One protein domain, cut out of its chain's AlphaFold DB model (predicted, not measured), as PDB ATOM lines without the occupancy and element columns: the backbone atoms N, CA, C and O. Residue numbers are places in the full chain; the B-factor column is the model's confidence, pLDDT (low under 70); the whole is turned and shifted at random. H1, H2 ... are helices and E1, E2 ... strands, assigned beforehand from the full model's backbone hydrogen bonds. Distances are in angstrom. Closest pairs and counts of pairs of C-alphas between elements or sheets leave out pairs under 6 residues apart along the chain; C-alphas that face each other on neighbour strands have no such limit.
ATOM      1  N   VAL A  81     214.567 216.094 285.011       95.00
ATOM      2  CA  VAL A  81     213.544 215.526 284.121       95.00
ATOM      3  C   VAL A  81     212.326 216.442 284.044       95.00
ATOM      4  O   VAL A  81     211.698 216.572 282.997       95.00
ATOM      5  N   GLY A  82     211.982 217.107 285.149       92.75
ATOM      6  CA  GLY A  82     210.870 218.048 285.152       92.75
ATOM      7  C   GLY A  82     210.671 218.783 286.467       92.75
ATOM      8  O   GLY A  82     211.076 218.318 287.534       92.75
ATOM      9  N   THR A  83     209.984 219.921 286.363       95.94
ATOM     10  CA  THR A  83     209.530 220.739 287.490       95.94
ATOM     11  C   THR A  83     208.018 220.890 287.411       95.94
ATOM     12  O   THR A  83     207.487 221.228 286.351       95.94
ATOM     13  N   LEU A  84     207.317 220.616 288.510       96.31
ATOM     14  CA  LEU A  84     205.859 220.555 288.544       96.31
ATOM     15  C   LEU A  84     205.291 221.268 289.771       96.31
ATOM     16  O   LEU A  84     205.805 221.149 290.885       96.31
ATOM     17  N   ASP A  85     204.163 221.933 289.544       96.12
ATOM     18  CA  ASP A  85     203.324 222.544 290.567       96.12
ATOM     19  C   ASP A  85     201.888 222.047 290.406       96.12
ATOM     20  O   ASP A  85     201.312 222.095 289.316       96.12
ATOM     21  N   PHE A  86     201.298 221.584 291.504       96.19
ATOM     22  CA  PHE A  86     199.960 221.017 291.550       96.19
ATOM     23  C   PHE A  86     199.059 221.844 292.461       96.19
ATOM     24  O   PHE A  86     199.417 222.161 293.599       96.19
ATOM     25  N   GLY A  87     197.858 222.137 291.974       95.31
ATOM     26  CA  GLY A  87     196.840 222.891 292.693       95.31
ATOM     27  C   GLY A  87     195.453 222.255 292.603       95.31
ATOM     28  O   GLY A  87     195.248 221.280 291.868       95.31
ATOM     29  N   PRO A  88     194.485 222.794 293.360       93.50
ATOM     30  CA  PRO A  88     193.125 222.286 293.369       93.50
ATOM     31  C   PRO A  88     192.439 222.536 292.022       93.50
ATOM     32  O   PRO A  88     192.616 223.577 291.388       93.50
ATOM     33  N   VAL A  89     191.600 221.589 291.609       88.88
ATOM     34  CA  VAL A  89     190.702 221.732 290.460       88.88
ATOM     35  C   VAL A  89     189.274 221.505 290.944       88.88
ATOM     36  O   VAL A  89     189.008 220.564 291.689       88.88
ATOM     37  N   SER A  90     188.351 222.382 290.543       85.88
ATOM     38  CA  SER A  90     186.944 222.282 290.950       85.88
ATOM     39  C   SER A  90     186.345 220.926 290.556       85.88
ATOM     40  O   SER A  90     186.520 220.484 289.421       85.88
ATOM     41  N   GLY A  91     185.651 220.281 291.499       83.44
ATOM     42  CA  GLY A  91     185.036 218.963 291.314       83.44
ATOM     43  C   GLY A  91     185.989 217.773 291.474       83.44
ATOM     44  O   GLY A  91     185.554 216.635 291.336       83.44
ATOM     45  N   GLU A  92     187.266 218.006 291.790       84.50
ATOM     46  CA  GLU A  92     188.279 216.957 291.900       84.50
ATOM     47  C   GLU A  92     188.779 216.782 293.337       84.50
ATOM     48  O   GLU A  92     188.993 217.749 294.066       84.50
ATOM     49  N   THR A  93     189.038 215.535 293.739       87.19
ATOM     50  CA  THR A  93     189.673 215.223 295.034       87.19
ATOM     51  C   THR A  93     191.200 215.258 294.972       87.19
ATOM     52  O   THR A  93     191.864 215.384 295.999       87.19
ATOM     53  N   ASN A  94     191.759 215.088 293.774       92.88
ATOM     54  CA  ASN A  94     193.193 215.122 293.510       92.88
ATOM     55  C   ASN A  94     193.597 216.505 292.992       92.88
ATOM     56  O   ASN A  94     192.753 217.282 292.546       92.88
ATOM     57  N   ILE A  95     194.892 216.800 293.038       95.06
ATOM     58  CA  ILE A  95     195.443 218.081 292.580       95.06
ATOM     59  C   ILE A  95     196.143 217.895 291.235       95.06
ATOM     60  O   ILE A  95     196.664 216.819 290.943       95.06
ATOM     61  N   PHE A  96     196.131 218.929 290.401       95.00
ATOM     62  CA  PHE A  96     196.605 218.863 289.018       95.00
ATOM     63  C   PHE A  96     197.478 220.065 288.678       95.00
ATOM     64  O   PHE A  96     197.380 221.117 289.311       95.00
ATOM     65  N   THR A  97     198.305 219.922 287.646       94.69
ATOM     66  CA  THR A  97     198.948 221.076 287.010       94.69
ATOM     67  C   THR A  97     197.900 221.994 286.382       94.69
ATOM     68  O   THR A  97     196.788 221.569 286.064       94.69
ATOM     69  N   SER A  98     198.249 223.262 286.156       91.50
ATOM     70  CA  SER A  98     197.336 224.272 285.591       91.50
ATOM     71  C   SER A  98     196.730 223.862 284.241       91.50
ATOM     72  O   SER A  98     195.548 224.087 283.989       91.50
ATOM     73  N   ASN A  99     197.516 223.187 283.397       90.81
ATOM     74  CA  ASN A  99     197.078 222.630 282.114       90.81
ATOM     75  C   ASN A  99     196.287 221.311 282.238       90.81
ATOM     76  O   ASN A  99     195.892 220.741 281.223       90.81
ATOM     77  N   LYS A 100     196.089 220.808 283.462       90.94
ATOM     78  CA  LYS A 100     195.406 219.551 283.802       90.94
ATOM     79  C   LYS A 100     195.986 218.299 283.139       90.94
ATOM     80  O   LYS A 100     195.322 217.267 283.118       90.94
ATOM     81  N   GLN A 101     197.204 218.366 282.603       90.44
ATOM     82  CA  GLN A 101     197.838 217.214 281.966       90.44
ATOM     83  C   GLN A 101     198.480 216.272 282.978       90.44
ATOM     84  O   GLN A 101     198.462 215.070 282.736       90.44
ATOM     85  N   ASN A 102     199.001 216.797 284.091       93.88
ATOM     86  CA  ASN A 102     199.620 216.013 285.154       93.88
ATOM     87  C   ASN A 102     198.782 216.100 286.432       93.88
ATOM     88  O   ASN A 102     198.170 217.132 286.717       93.88
ATOM     89  N   GLY A 103     198.787 215.027 287.216       94.38
ATOM     90  CA  GLY A 103     198.056 214.926 288.474       94.38
ATOM     91  C   GLY A 103     198.920 214.407 289.615       94.38
ATOM     92  O   GLY A 103     199.935 213.746 289.402       94.38
ATOM     93  N   PHE A 104     198.479 214.678 290.836       95.75
ATOM     94  CA  PHE A 104     199.004 214.070 292.048       95.75
ATOM     95  C   PHE A 104     197.849 213.544 292.903       95.75
ATOM     96  O   PHE A 104     196.953 214.284 293.324       95.75
ATOM     97  N   VAL A 105     197.871 212.234 293.143       94.12
ATOM     98  CA  VAL A 105     196.870 211.524 293.936       94.12
ATOM     99  C   VAL A 105     197.252 211.624 295.404       94.12
ATOM    100  O   VAL A 105     198.147 210.921 295.872       94.12
ATOM    101  N   ILE A 106     196.554 212.479 296.153       91.81
ATOM    102  CA  ILE A 106     196.912 212.814 297.543       91.81
ATOM    103  C   ILE A 106     196.923 211.567 298.435       91.81
ATOM    104  O   ILE A 106     197.844 211.373 299.224       91.81
ATOM    105  N   LYS A 107     195.917 210.694 298.283       90.69
ATOM    106  CA  LYS A 107     195.728 209.512 299.138       90.69
ATOM    107  C   LYS A 107     196.889 208.517 299.055       90.69
ATOM    108  O   LYS A 107     197.234 207.905 300.061       90.69
ATOM    109  N   THR A 108     197.450 208.332 297.864       92.25
ATOM    110  CA  THR A 108     198.506 207.343 297.597       92.25
ATOM    111  C   THR A 108     199.873 207.982 297.382       92.25
ATOM    112  O   THR A 108     200.855 207.263 297.237       92.25
ATOM    113  N   SER A 109     199.945 209.316 297.381       94.44
ATOM    114  CA  SER A 109     201.150 210.087 297.068       94.44
ATOM    115  C   SER A 109     201.768 209.695 295.724       94.44
ATOM    116  O   SER A 109     202.973 209.495 295.607       94.44
ATOM    117  N   THR A 110     200.914 209.549 294.713       94.56
ATOM    118  CA  THR A 110     201.293 209.062 293.383       94.56
ATOM    119  C   THR A 110     201.242 210.200 292.378       94.56
ATOM    120  O   THR A 110     200.227 210.898 292.303       94.56
ATOM    121  N   PHE A 111     202.295 210.369 291.580       96.31
ATOM    122  CA  PHE A 111     202.257 211.284 290.441       96.31
ATOM    123  C   PHE A 111     201.721 210.571 289.206       96.31
ATOM    124  O   PHE A 111     202.038 209.410 288.959       96.31
ATOM    125  N   VAL A 112     200.935 211.295 288.423       95.69
ATOM    126  CA  VAL A 112     200.403 210.874 287.130       95.69
ATOM    127  C   VAL A 112     200.918 211.874 286.107       95.69
ATOM    128  O   VAL A 112     200.418 212.997 286.035       95.69
ATOM    129  N   LEU A 113     201.953 211.496 285.365       95.75
ATOM    130  CA  LEU A 113     202.704 212.396 284.493       95.75
ATOM    131  C   LEU A 113     202.410 212.103 283.029       95.75
ATOM    132  O   LEU A 113     202.453 210.953 282.603       95.75
ATOM    133  N   LYS A 114     202.107 213.138 282.250       93.94
ATOM    134  CA  LYS A 114     201.890 213.016 280.815       93.94
ATOM    135  C   LYS A 114     203.224 212.753 280.119       93.94
ATOM    136  O   LYS A 114     204.156 213.536 280.270       93.94
ATOM    137  N   GLY A 115     203.265 211.707 279.296       89.94
ATOM    138  CA  GLY A 115     204.481 211.267 278.612       89.94
ATOM    139  C   GLY A 115     205.075 210.001 279.224       89.94
ATOM    140  O   GLY A 115     204.549 209.449 280.193       89.94
ATOM    141  N   GLU A 116     206.147 209.533 278.601       86.38
ATOM    142  CA  GLU A 116     206.820 208.279 278.921       86.38
ATOM    143  C   GLU A 116     208.190 208.586 279.530       86.38
ATOM    144  O   GLU A 116     209.039 209.220 278.902       86.38
ATOM    145  N   LEU A 117     208.357 208.184 280.786       93.50
ATOM    146  CA  LEU A 117     209.655 207.952 281.403       93.50
ATOM    147  C   LEU A 117     210.029 206.476 281.215       93.50
ATOM    148  O   LEU A 117     209.230 205.694 280.715       93.50
ATOM    149  N   GLU A 118     211.227 206.068 281.618       93.25
ATOM    150  CA  GLU A 118     211.640 204.670 281.465       93.25
ATOM    151  C   GLU A 118     210.890 203.759 282.453       93.25
ATOM    152  O   GLU A 118     210.880 204.013 283.662       93.25
ATOM    153  N   GLN A 119     210.264 202.696 281.937       94.12
ATOM    154  CA  GLN A 119     209.563 201.680 282.731       94.12
ATOM    155  C   GLN A 119     210.488 201.059 283.785       94.12
ATOM    156  O   GLN A 119     211.645 200.753 283.503       94.12
ATOM    157  N   ASP A 120     209.958 200.848 284.992       93.94
ATOM    158  CA  ASP A 120     210.626 200.227 286.143       93.94
ATOM    159  C   ASP A 120     211.896 200.957 286.624       93.94
ATOM    160  O   ASP A 120     212.602 200.477 287.518       93.94
ATOM    161  N   ARG A 121     212.178 202.155 286.093       95.50
ATOM    162  CA  ARG A 121     213.295 202.997 286.527       95.50
ATOM    163  C   ARG A 121     212.944 203.780 287.791       95.50
ATOM    164  O   ARG A 121     211.806 204.205 288.004       95.50
ATOM    165  N   LEU A 122     213.956 204.002 288.632       96.31
ATOM    166  CA  LEU A 122     213.858 204.912 289.767       96.31
ATOM    167  C   LEU A 122     214.076 206.359 289.323       96.31
ATOM    168  O   LEU A 122     215.091 206.686 288.712       96.31
ATOM    169  N   TYR A 123     213.145 207.222 289.712       96.94
ATOM    170  CA  TYR A 123     213.255 208.669 289.598       96.94
ATOM    171  C   TYR A 123     213.276 209.299 290.982       96.94
ATOM    172  O   TYR A 123     212.577 208.872 291.902       96.94
ATOM    173  N   TYR A 124     214.077 210.342 291.130       95.94
ATOM    174  CA  TYR A 124     214.357 210.968 292.409       95.94
ATOM    175  C   TYR A 124     213.605 212.284 292.504       95.94
ATOM    176  O   TYR A 124     213.801 213.194 291.701       95.94
ATOM    177  N   VAL A 125     212.699 212.372 293.472       96.44
ATOM    178  CA  VAL A 125     211.805 213.513 293.646       96.44
ATOM    179  C   VAL A 125     212.238 214.309 294.865       96.44
ATOM    180  O   VAL A 125     212.337 213.774 295.972       96.44
ATOM    181  N   SER A 126     212.448 215.607 294.660       94.25
ATOM    182  CA  SER A 126     212.676 216.581 295.727       94.25
ATOM    183  C   SER A 126     211.529 217.588 295.787       94.25
ATOM    184  O   SER A 126     210.915 217.909 294.765       94.25
ATOM    185  N   ASN A 127     211.243 218.098 296.984       95.31
ATOM    186  CA  ASN A 127     210.207 219.101 297.192       95.31
ATOM    187  C   ASN A 127     210.637 220.128 298.243       95.31
ATOM    188  O   ASN A 127     210.816 219.772 299.401       95.31
ATOM    189  N   ASN A 128     210.792 221.397 297.853       87.94
ATOM    190  CA  ASN A 128     211.034 222.535 298.762       87.94
ATOM    191  C   ASN A 128     212.113 222.315 299.848       87.94
ATOM    192  O   ASN A 128     211.954 222.769 300.980       87.94
ATOM    193  N   GLY A 129     213.206 221.620 299.523       82.44
ATOM    194  CA  GLY A 129     214.295 221.351 300.472       82.44
ATOM    195  C   GLY A 129     214.048 220.187 301.442       82.44
ATOM    196  O   GLY A 129     214.890 219.938 302.301       82.44
ATOM    197  N   ASN A 130     212.941 219.454 301.301       87.81
ATOM    198  CA  ASN A 130     212.744 218.176 301.979       87.81
ATOM    199  C   ASN A 130     213.777 217.132 301.521       87.81
ATOM    200  O   ASN A 130     214.449 217.288 300.495       87.81
ATOM    201  N   LYS A 131     213.838 216.017 302.259       90.12
ATOM    202  CA  LYS A 131     214.588 214.822 301.862       90.12
ATOM    203  C   LYS A 131     214.161 214.361 300.465       90.12
ATOM    204  O   LYS A 131     212.985 214.412 300.122       90.12
ATOM    205  N   GLU A 132     215.115 213.901 299.665       94.00
ATOM    206  CA  GLU A 132     214.834 213.315 298.353       94.00
ATOM    207  C   GLU A 132     214.294 211.884 298.506       94.00
ATOM    208  O   GLU A 132     214.747 211.117 299.358       94.00
ATOM    209  N   CYS A 133     213.321 211.518 297.674       95.38
ATOM    210  CA  CYS A 133     212.725 210.185 297.645       95.38
ATOM    211  C   CYS A 133     212.864 209.551 296.266       95.38
ATOM    212  O   CYS A 133     212.615 210.208 295.260       95.38
ATOM    213  N   ALA A 134     213.151 208.251 296.231       96.00
ATOM    214  CA  ALA A 134     213.090 207.456 295.010       96.00
ATOM    215  C   ALA A 134     211.663 206.936 294.775       96.00
ATOM    216  O   ALA A 134     211.080 206.280 295.642       96.00
ATOM    217  N   PHE A 135     211.123 207.221 293.598       97.38
ATOM    218  CA  PHE A 135     209.845 206.738 293.090       97.38
ATOM    219  C   PHE A 135     210.109 205.778 291.937       97.38
ATOM    220  O   PHE A 135     210.976 206.046 291.109       97.38
ATOM    221  N   ILE A 136     209.351 204.688 291.858       95.94
ATOM    222  CA  ILE A 136     209.405 203.791 290.701       95.94
ATOM    223  C   ILE A 136     208.439 204.281 289.623       95.94
ATOM    224  O   ILE A 136     207.307 204.665 289.941       95.94
ATOM    225  N   ALA A 137     208.907 204.292 288.376       96.38
ATOM    226  CA  ALA A 137     208.113 204.622 287.205       96.38
ATOM    227  C   ALA A 137     207.390 203.396 286.647       96.38
ATOM    228  O   ALA A 137     208.000 202.362 286.399       96.38
ATOM    229  N   ASP A 138     206.092 203.553 286.414       94.94
ATOM    230  CA  ASP A 138     205.249 202.590 285.713       94.94
ATOM    231  C   ASP A 138     204.564 203.284 284.529       94.94
ATOM    232  O   ASP A 138     203.762 204.207 284.705       94.94
ATOM    233  N   VAL A 139     204.931 202.891 283.312       94.69
ATOM    234  CA  VAL A 139     204.428 203.452 282.058       94.69
ATOM    235  C   VAL A 139     203.149 202.735 281.670       94.69
ATOM    236  O   VAL A 139     203.062 201.513 281.552       94.69
ATOM    237  N   CYS A 140     202.117 203.520 281.409       92.25
ATOM    238  CA  CYS A 140     200.818 202.988 281.072       92.25
ATOM    239  C   CYS A 140     200.079 203.896 280.088       92.25
ATOM    240  O   CYS A 140     200.381 205.072 279.880       92.25
ATOM    241  N   THR A 141     199.061 203.334 279.450       92.25
ATOM    242  CA  THR A 141     198.112 204.065 278.622       92.25
ATOM    243  C   THR A 141     196.837 204.328 279.413       92.25
ATOM    244  O   THR A 141     196.178 203.404 279.908       92.25
ATOM    245  N   MET A 142     196.473 205.608 279.490       88.56
ATOM    246  CA  MET A 142     195.291 206.073 280.212       88.56
ATOM    247  C   MET A 142     194.032 205.347 279.724       88.56
ATOM    248  O   MET A 142     193.843 205.159 278.520       88.56
ATOM    249  N   ASN A 143     193.178 204.938 280.667       84.62
ATOM    250  CA  ASN A 143     191.927 204.202 280.426       84.62
ATOM    251  C   ASN A 143     192.102 202.835 279.725       84.62
ATOM    252  O   ASN A 143     191.130 202.274 279.224       84.62
ATOM    253  N   LYS A 144     193.327 202.288 279.685       83.81
ATOM    254  CA  LYS A 144     193.599 200.923 279.208       83.81
ATOM    255  C   LYS A 144     194.222 200.054 280.295       83.81
ATOM    256  O   LYS A 144     193.587 199.114 280.754       83.81
ATOM    257  N   ASN A 145     195.452 200.363 280.695       83.88
ATOM    258  CA  ASN A 145     196.223 199.575 281.665       83.88
ATOM    259  C   ASN A 145     196.759 200.410 282.838       83.88
ATOM    260  O   ASN A 145     197.427 199.864 283.706       83.88
ATOM    261  N   CYS A 146     196.470 201.713 282.891       84.81
ATOM    262  CA  CYS A 146     196.845 202.531 284.038       84.81
ATOM    263  C   CYS A 146     195.995 202.210 285.274       84.81
ATOM    264  O   CYS A 146     194.766 202.181 285.201       84.81
ATOM    265  N   VAL A 147     196.651 202.088 286.434       79.19
ATOM    266  CA  VAL A 147     195.986 202.003 287.749       79.19
ATOM    267  C   VAL A 147     195.175 203.270 288.046       79.19
ATOM    268  O   VAL A 147     194.115 203.214 288.667       79.19
ATOM    269  N   TYR A 148     195.654 204.421 287.572       81.44
ATOM    270  CA  TYR A 148     194.908 205.671 287.580       81.44
ATOM    271  C   TYR A 148     194.202 205.873 286.235       81.44
ATOM    272  O   TYR A 148     194.845 205.836 285.189       81.44
ATOM    273  N   SER A 149     192.893 206.115 286.259       81.75
ATOM    274  CA  SER A 149     192.090 206.381 285.062       81.75
ATOM    275  C   SER A 149     191.272 207.657 285.222       81.75
ATOM    276  O   SER A 149     190.878 208.031 286.331       81.75
ATOM    277  N   LYS A 150     191.057 208.348 284.101       82.38
ATOM    278  CA  LYS A 150     190.235 209.555 284.018       82.38
ATOM    279  C   LYS A 150     189.796 209.775 282.575       82.38
ATOM    280  O   LYS A 150     190.635 209.884 281.682       82.38
ATOM    281  N   ASP A 151     188.494 209.926 282.362       82.06
ATOM    282  CA  ASP A 151     187.898 210.016 281.018       82.06
ATOM    283  C   ASP A 151     188.393 211.218 280.204       82.06
ATOM    284  O   ASP A 151     188.439 211.180 278.978       82.06
ATOM    285  N   THR A 152     188.808 212.293 280.879       81.75
ATOM    286  CA  THR A 152     189.322 213.506 280.227       81.75
ATOM    287  C   THR A 152     190.800 213.421 279.845       81.75
ATOM    288  O   THR A 152     191.317 214.359 279.242       81.75
ATOM    289  N   LEU A 153     191.509 212.360 280.242       84.25
ATOM    290  CA  LEU A 153     192.924 212.151 279.941       84.25
ATOM    291  C   LEU A 153     193.076 211.016 278.922       84.25
ATOM    292  O   LEU A 153     192.330 210.039 278.939       84.25
ATOM    293  N   SER A 154     194.057 211.126 278.026       88.50
ATOM    294  CA  SER A 154     194.294 210.125 276.981       88.50
ATOM    295  C   SER A 154     195.770 209.998 276.600       88.50
ATOM    296  O   SER A 154     196.581 210.905 276.810       88.50
ATOM    297  N   GLY A 155     196.130 208.847 276.027       91.00
ATOM    298  CA  GLY A 155     197.485 208.524 275.568       91.00
ATOM    299  C   GLY A 155     198.393 207.966 276.666       91.00
ATOM    300  O   GLY A 155     197.913 207.501 277.698       91.00
ATOM    301  N   GLN A 156     199.704 208.003 276.413       93.44
ATOM    302  CA  GLN A 156     200.718 207.480 277.329       93.44
ATOM    303  C   GLN A 156     200.976 208.415 278.513       93.44
ATOM    304  O   GLN A 156     200.942 209.648 278.358       93.44
ATOM    305  N   TYR A 157     201.195 207.794 279.667       95.31
ATOM    306  CA  TYR A 157     201.428 208.394 280.971       95.31
ATOM    307  C   TYR A 157     202.436 207.563 281.764       95.31
ATOM    308  O   TYR A 157     202.514 206.350 281.600       95.31
ATOM    309  N   THR A 158     203.132 208.220 282.684       96.31
ATOM    310  CA  THR A 158     203.972 207.576 283.691       96.31
ATOM    311  C   THR A 158     203.370 207.779 285.072       96.31
ATOM    312  O   THR A 158     203.075 208.905 285.484       96.31
ATOM    313  N   ILE A 159     203.218 206.687 285.806       96.25
ATOM    314  CA  ILE A 159     202.846 206.669 287.211       96.25
ATOM    315  C   ILE A 159     204.130 206.600 288.032       96.25
ATOM    316  O   ILE A 159     204.830 205.594 287.998       96.25
ATOM    317  N   LEU A 160     204.441 207.656 288.786       96.88
ATOM    318  CA  LEU A 160     205.521 207.599 289.774       96.88
ATOM    319  C   LEU A 160     204.925 207.259 291.133       96.88
ATOM    320  O   LEU A 160     204.127 208.030 291.681       96.88
ATOM    321  N   SER A 161     205.325 206.119 291.687       94.06
ATOM    322  CA  SER A 161     204.790 205.620 292.953       94.06
ATOM    323  C   SER A 161     205.873 205.350 293.996       94.06
ATOM    324  O   SER A 161     207.017 205.012 293.694       94.06
ATOM    325  N   ILE A 162     205.492 205.530 295.257       93.50
ATOM    326  CA  ILE A 162     206.271 205.195 296.448       93.50
ATOM    327  C   ILE A 162     205.283 204.799 297.553       93.50
ATOM    328  O   ILE A 162     204.083 205.068 297.453       93.50
ATOM    329  N   SER A 163     205.754 204.184 298.639       89.25
ATOM    330  CA  SER A 163     204.892 203.963 299.799       89.25
ATOM    331  C   SER A 163     204.470 205.302 300.441       89.25
ATOM    332  O   SER A 163     205.326 206.161 300.677       89.25
ATOM    333  N   PRO A 164     203.190 205.485 300.823       87.06
ATOM    334  CA  PRO A 164     202.716 206.744 301.409       87.06
ATOM    335  C   PRO A 164     203.450 207.167 302.688       87.06
ATOM    336  O   PRO A 164     203.562 208.353 302.978       87.06
ATOM    337  N   SER A 165     203.965 206.213 303.470       88.06
ATOM    338  CA  SER A 165     204.791 206.501 304.647       88.06
ATOM    339  C   SER A 165     206.094 207.213 304.283       88.06
ATOM    340  O   SER A 165     206.424 208.211 304.913       88.06
ATOM    341  N   LYS A 166     206.784 206.744 303.236       91.31
ATOM    342  CA  LYS A 166     208.021 207.352 302.732       91.31
ATOM    343  C   LYS A 166     207.739 208.695 302.068       91.31
ATOM    344  O   LYS A 166     208.486 209.639 302.277       91.31
ATOM    345  N   ALA A 167     206.626 208.808 301.340       91.50
ATOM    346  CA  ALA A 167     206.233 210.058 300.694       91.50
ATOM    347  C   ALA A 167     206.118 211.234 301.677       91.50
ATOM    348  O   ALA A 167     206.493 212.351 301.336       91.50
ATOM    349  N   LYS A 168     205.640 210.994 302.906       89.06
ATOM    350  CA  LYS A 168     205.516 212.040 303.938       89.06
ATOM    351  C   LYS A 168     206.857 212.623 304.392       89.06
ATOM    352  O   LYS A 168     206.870 213.730 304.913       89.06
ATOM    353  N   GLU A 169     207.962 211.898 304.219       90.12
ATOM    354  CA  GLU A 169     209.305 212.398 304.548       90.12
ATOM    355  C   GLU A 169     209.831 213.388 303.498       90.12
ATOM    356  O   GLU A 169     210.725 214.178 303.795       90.12
ATOM    357  N   CYS A 170     209.301 213.336 302.273       92.12
ATOM    358  CA  CYS A 170     209.850 214.056 301.126       92.12
ATOM    359  C   CYS A 170     208.875 214.995 300.428       92.12
ATOM    360  O   CYS A 170     209.324 215.914 299.754       92.12
ATOM    361  N   LEU A 171     207.563 214.835 300.593       95.38
ATOM    362  CA  LEU A 171     206.549 215.681 299.967       95.38
ATOM    363  C   LEU A 171     205.742 216.437 301.021       95.38
ATOM    364  O   LEU A 171     205.169 215.833 301.928       95.38
ATOM    365  N   THR A 172     205.614 217.750 300.836       94.19
ATOM    366  CA  THR A 172     204.781 218.598 301.692       94.19
ATOM    367  C   THR A 172     203.572 219.091 300.911       94.19
ATOM    368  O   THR A 172     203.635 220.109 300.222       94.19
ATOM    369  N   VAL A 173     202.447 218.389 301.052       94.00
ATOM    370  CA  VAL A 173     201.147 218.902 300.600       94.00
ATOM    371  C   VAL A 173     200.672 219.934 301.614       94.00
ATOM    372  O   VAL A 173     200.515 219.630 302.797       94.00
ATOM    373  N   ARG A 174     200.459 221.162 301.156       92.81
ATOM    374  CA  ARG A 174     199.983 222.267 301.986       92.81
ATOM    375  C   ARG A 174     198.500 222.501 301.736       92.81
ATOM    376  O   ARG A 174     198.002 222.232 300.647       92.81
ATOM    377  N   ASN A 175     197.815 223.010 302.750       92.56
ATOM    378  CA  ASN A 175     196.437 223.459 302.632       92.56
ATOM    379  C   ASN A 175     196.415 224.989 302.596       92.56
ATOM    380  O   ASN A 175     197.057 225.642 303.421       92.56
ATOM    381  N   ASP A 176     195.716 225.554 301.620       86.44
ATOM    382  CA  ASP A 176     195.434 226.978 301.568       86.44
ATOM    383  C   ASP A 176     194.209 227.258 302.436       86.44
ATOM    384  O   ASP A 176     193.098 226.843 302.122       86.44
ATOM    385  N   TRP A 177     194.419 227.979 303.528       79.94
ATOM    386  CA  TRP A 177     193.379 228.329 304.489       79.94
ATOM    387  C   TRP A 177     192.323 229.290 303.922       79.94
ATOM    388  O   TRP A 177     191.231 229.374 304.480       79.94
ATOM    389  N   VAL A 178     192.621 230.003 302.828       81.62
ATOM    390  CA  VAL A 178     191.685 230.933 302.181       81.62
ATOM    391  C   VAL A 178     190.739 230.182 301.247       81.62
ATOM    392  O   VAL A 178     189.531 230.411 301.270       81.62
ATOM    393  N   THR A 179     191.272 229.275 300.427       80.69
ATOM    394  CA  THR A 179     190.478 228.514 299.445       80.69
ATOM    395  C   THR A 179     190.040 227.135 299.946       80.69
ATOM    396  O   THR A 179     189.221 226.480 299.306       80.69
ATOM    397  N   GLY A 180     190.587 226.668 301.072       83.69
ATOM    398  CA  GLY A 180     190.436 225.304 301.591       83.69
ATOM    399  C   GLY A 180     191.139 224.233 300.745       83.69
ATOM    400  O   GLY A 180     191.045 223.044 301.058       83.69
ATOM    401  N   GLY A 181     191.822 224.625 299.664       89.38
ATOM    402  CA  GLY A 181     192.396 223.721 298.674       89.38
ATOM    403  C   GLY A 181     193.765 223.175 299.070       89.38
ATOM    404  O   GLY A 181     194.573 223.858 299.693       89.38
ATOM    405  N   ASN A 182     194.056 221.939 298.666       94.62
ATOM    406  CA  ASN A 182     195.397 221.374 298.798       94.62
ATOM    407  C   ASN A 182     196.277 221.783 297.613       94.62
ATOM    408  O   ASN A 182     195.800 221.867 296.482       94.62
ATOM    409  N   PHE A 183     197.567 221.975 297.863       95.06
ATOM    410  CA  PHE A 183     198.563 222.261 296.840       95.06
ATOM    411  C   PHE A 183     199.893 221.574 297.150       95.06
ATOM    412  O   PHE A 183     200.254 221.344 298.306       95.06
ATOM    413  N   LEU A 184     200.628 221.248 296.093       96.19
ATOM    414  CA  LEU A 184     201.970 220.686 296.146       96.19
ATOM    415  C   LEU A 184     202.798 221.401 295.082       96.19
ATOM    416  O   LEU A 184     202.637 221.137 293.896       96.19
ATOM    417  N   SER A 185     203.653 222.325 295.504       93.75
ATOM    418  CA  SER A 185     204.480 223.143 294.611       93.75
ATOM    419  C   SER A 185     205.964 222.872 294.810       93.75
ATOM    420  O   SER A 185     206.359 222.379 295.868       93.75
ATOM    421  N   GLY A 186     206.790 223.208 293.823       93.69
ATOM    422  CA  GLY A 186     208.240 223.051 293.867       93.69
ATOM    423  C   GLY A 186     208.671 221.587 293.821       93.69
ATOM    424  O   GLY A 186     209.602 221.203 294.529       93.69
ATOM    425  N   VAL A 187     207.955 220.747 293.069       96.56
ATOM    426  CA  VAL A 187     208.349 219.353 292.828       96.56
ATOM    427  C   VAL A 187     209.376 219.335 291.707       96.56
ATOM    428  O   VAL A 187     209.093 219.812 290.612       96.56
ATOM    429  N   MET A 188     210.548 218.762 291.966       96.12
ATOM    430  CA  MET A 188     211.587 218.541 290.957       96.12
ATOM    431  C   MET A 188     211.883 217.049 290.859       96.12
ATOM    432  O   MET A 188     212.068 216.395 291.889       96.12
ATOM    433  N   ILE A 189     211.920 216.530 289.634       96.12
ATOM    434  CA  ILE A 189     212.121 215.113 289.320       96.12
ATOM    435  C   ILE A 189     213.457 214.959 288.603       96.12
ATOM    436  O   ILE A 189     213.726 215.680 287.643       96.12
ATOM    437  N   TYR A 190     214.263 214.006 289.049       95.88
ATOM    438  CA  TYR A 190     215.597 213.739 288.529       95.88
ATOM    439  C   TYR A 190     215.759 212.274 288.151       95.88
ATOM    440  O   TYR A 190     215.106 211.396 288.715       95.88
ATOM    441  N   ASP A 191     216.635 212.023 287.191       95.06
ATOM    442  CA  ASP A 191     216.896 210.700 286.623       95.06
ATOM    443  C   ASP A 191     217.918 209.870 287.427       95.06
ATOM    444  O   ASP A 191     218.024 208.661 287.212       95.06
TER     445      ASP A 191
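What this domain is: This is residues 81 to 191 of the 196 residues of an uncharacterized protein of Pseudomonas putida (UniProt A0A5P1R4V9). The domain is a small, partly closed barrel: one antiparallel sheet of seven strands folds back on itself, so that E1, E7 and E4 face E6, E3 and E2, with E5 as the hinge. Residues 95 to 96 bridge the edge strands E1 and E2 by short pairings, and the one short helix, H1, packs on the sheet near E4 and E5, with its centre 13.1 A from the mean of the C-alphas, the farthest of the elements. The printed part has 111 residues, with E1 E2 E3 E4 E5 E6 H1 E7 along it and the sheet order E1 E7 E4 E5 E6 E3 E2. The class is mostly strand, though under half of the residues are in named elements. The whole is compact, with a radius of gyration of the C-alphas of 13.2 A and spans of 37 by 32 by 22 A.

How they stand to each other: The strongly twisted, folded sheet begins with edge strand E1, residues 81 to 88, antiparallel to E7, residues 182 to 190, with N 84 and O 187 2.9 A apart. E7 bends by 54 degrees at residue 186 and is antiparallel to E4, residues 122 to 127, with N 126 and O 188 at 2.9 A. E4 and E5, residues 133 to 141, form a hairpin, with N 123 and O 135 at 2.8 A. E5 and E6, residues 156 to 161, form another, with N 138 and O 159 at 2.9 A; E4, E5 and E6 are a meander, each strand the antiparallel neighbour of the one before. E3, residues 110 to 114, is the antiparallel neighbour of E6, with N 113 and O 158 at 2.8 A, and E3 to E6 make a Greek key, a meander whose last strand also neighbours the strand before it. E3 forms a hairpin with edge strand E2, residues 103 to 105, with N 112 and O 103 at 2.8 A. The closest C-alphas of E1 and E2, those of Phe 86 and Phe 104, are 7.0 A apart. H1, residues 164 to 170, is on the sheet at a height of 8.7 A, only just over E4, on which 3 of its C-alphas fall; 1 of 3 O i to N i+4 pairs and 2 of 4 O i to N i+3 pairs are within hydrogen-bond range.

Where its parts are: E1 starts at C-alpha 81 (213.544, 215.526, 284.121) and is 23.4 A long. E2 measures 6.5 A, E3 13.2 A, E4 16.4 A, E5 24.8 A and E6 16.3 A. H1 starts at C-alpha 164 (202.716, 206.744, 301.409) and is 10.2 A long. E7, 23.9 A, ends at C-alpha 190 (215.597, 213.739, 288.529).

The domain as a whole: The C-alphas farthest apart, those of Asp 120 and Val 178, are 39.5 A apart. The printed part has no cut. The links E1 to E2, E5 to E6 and H1 to E7 are long. The mean pLDDT of the printed part is 91.5, and no printed residue is under 70.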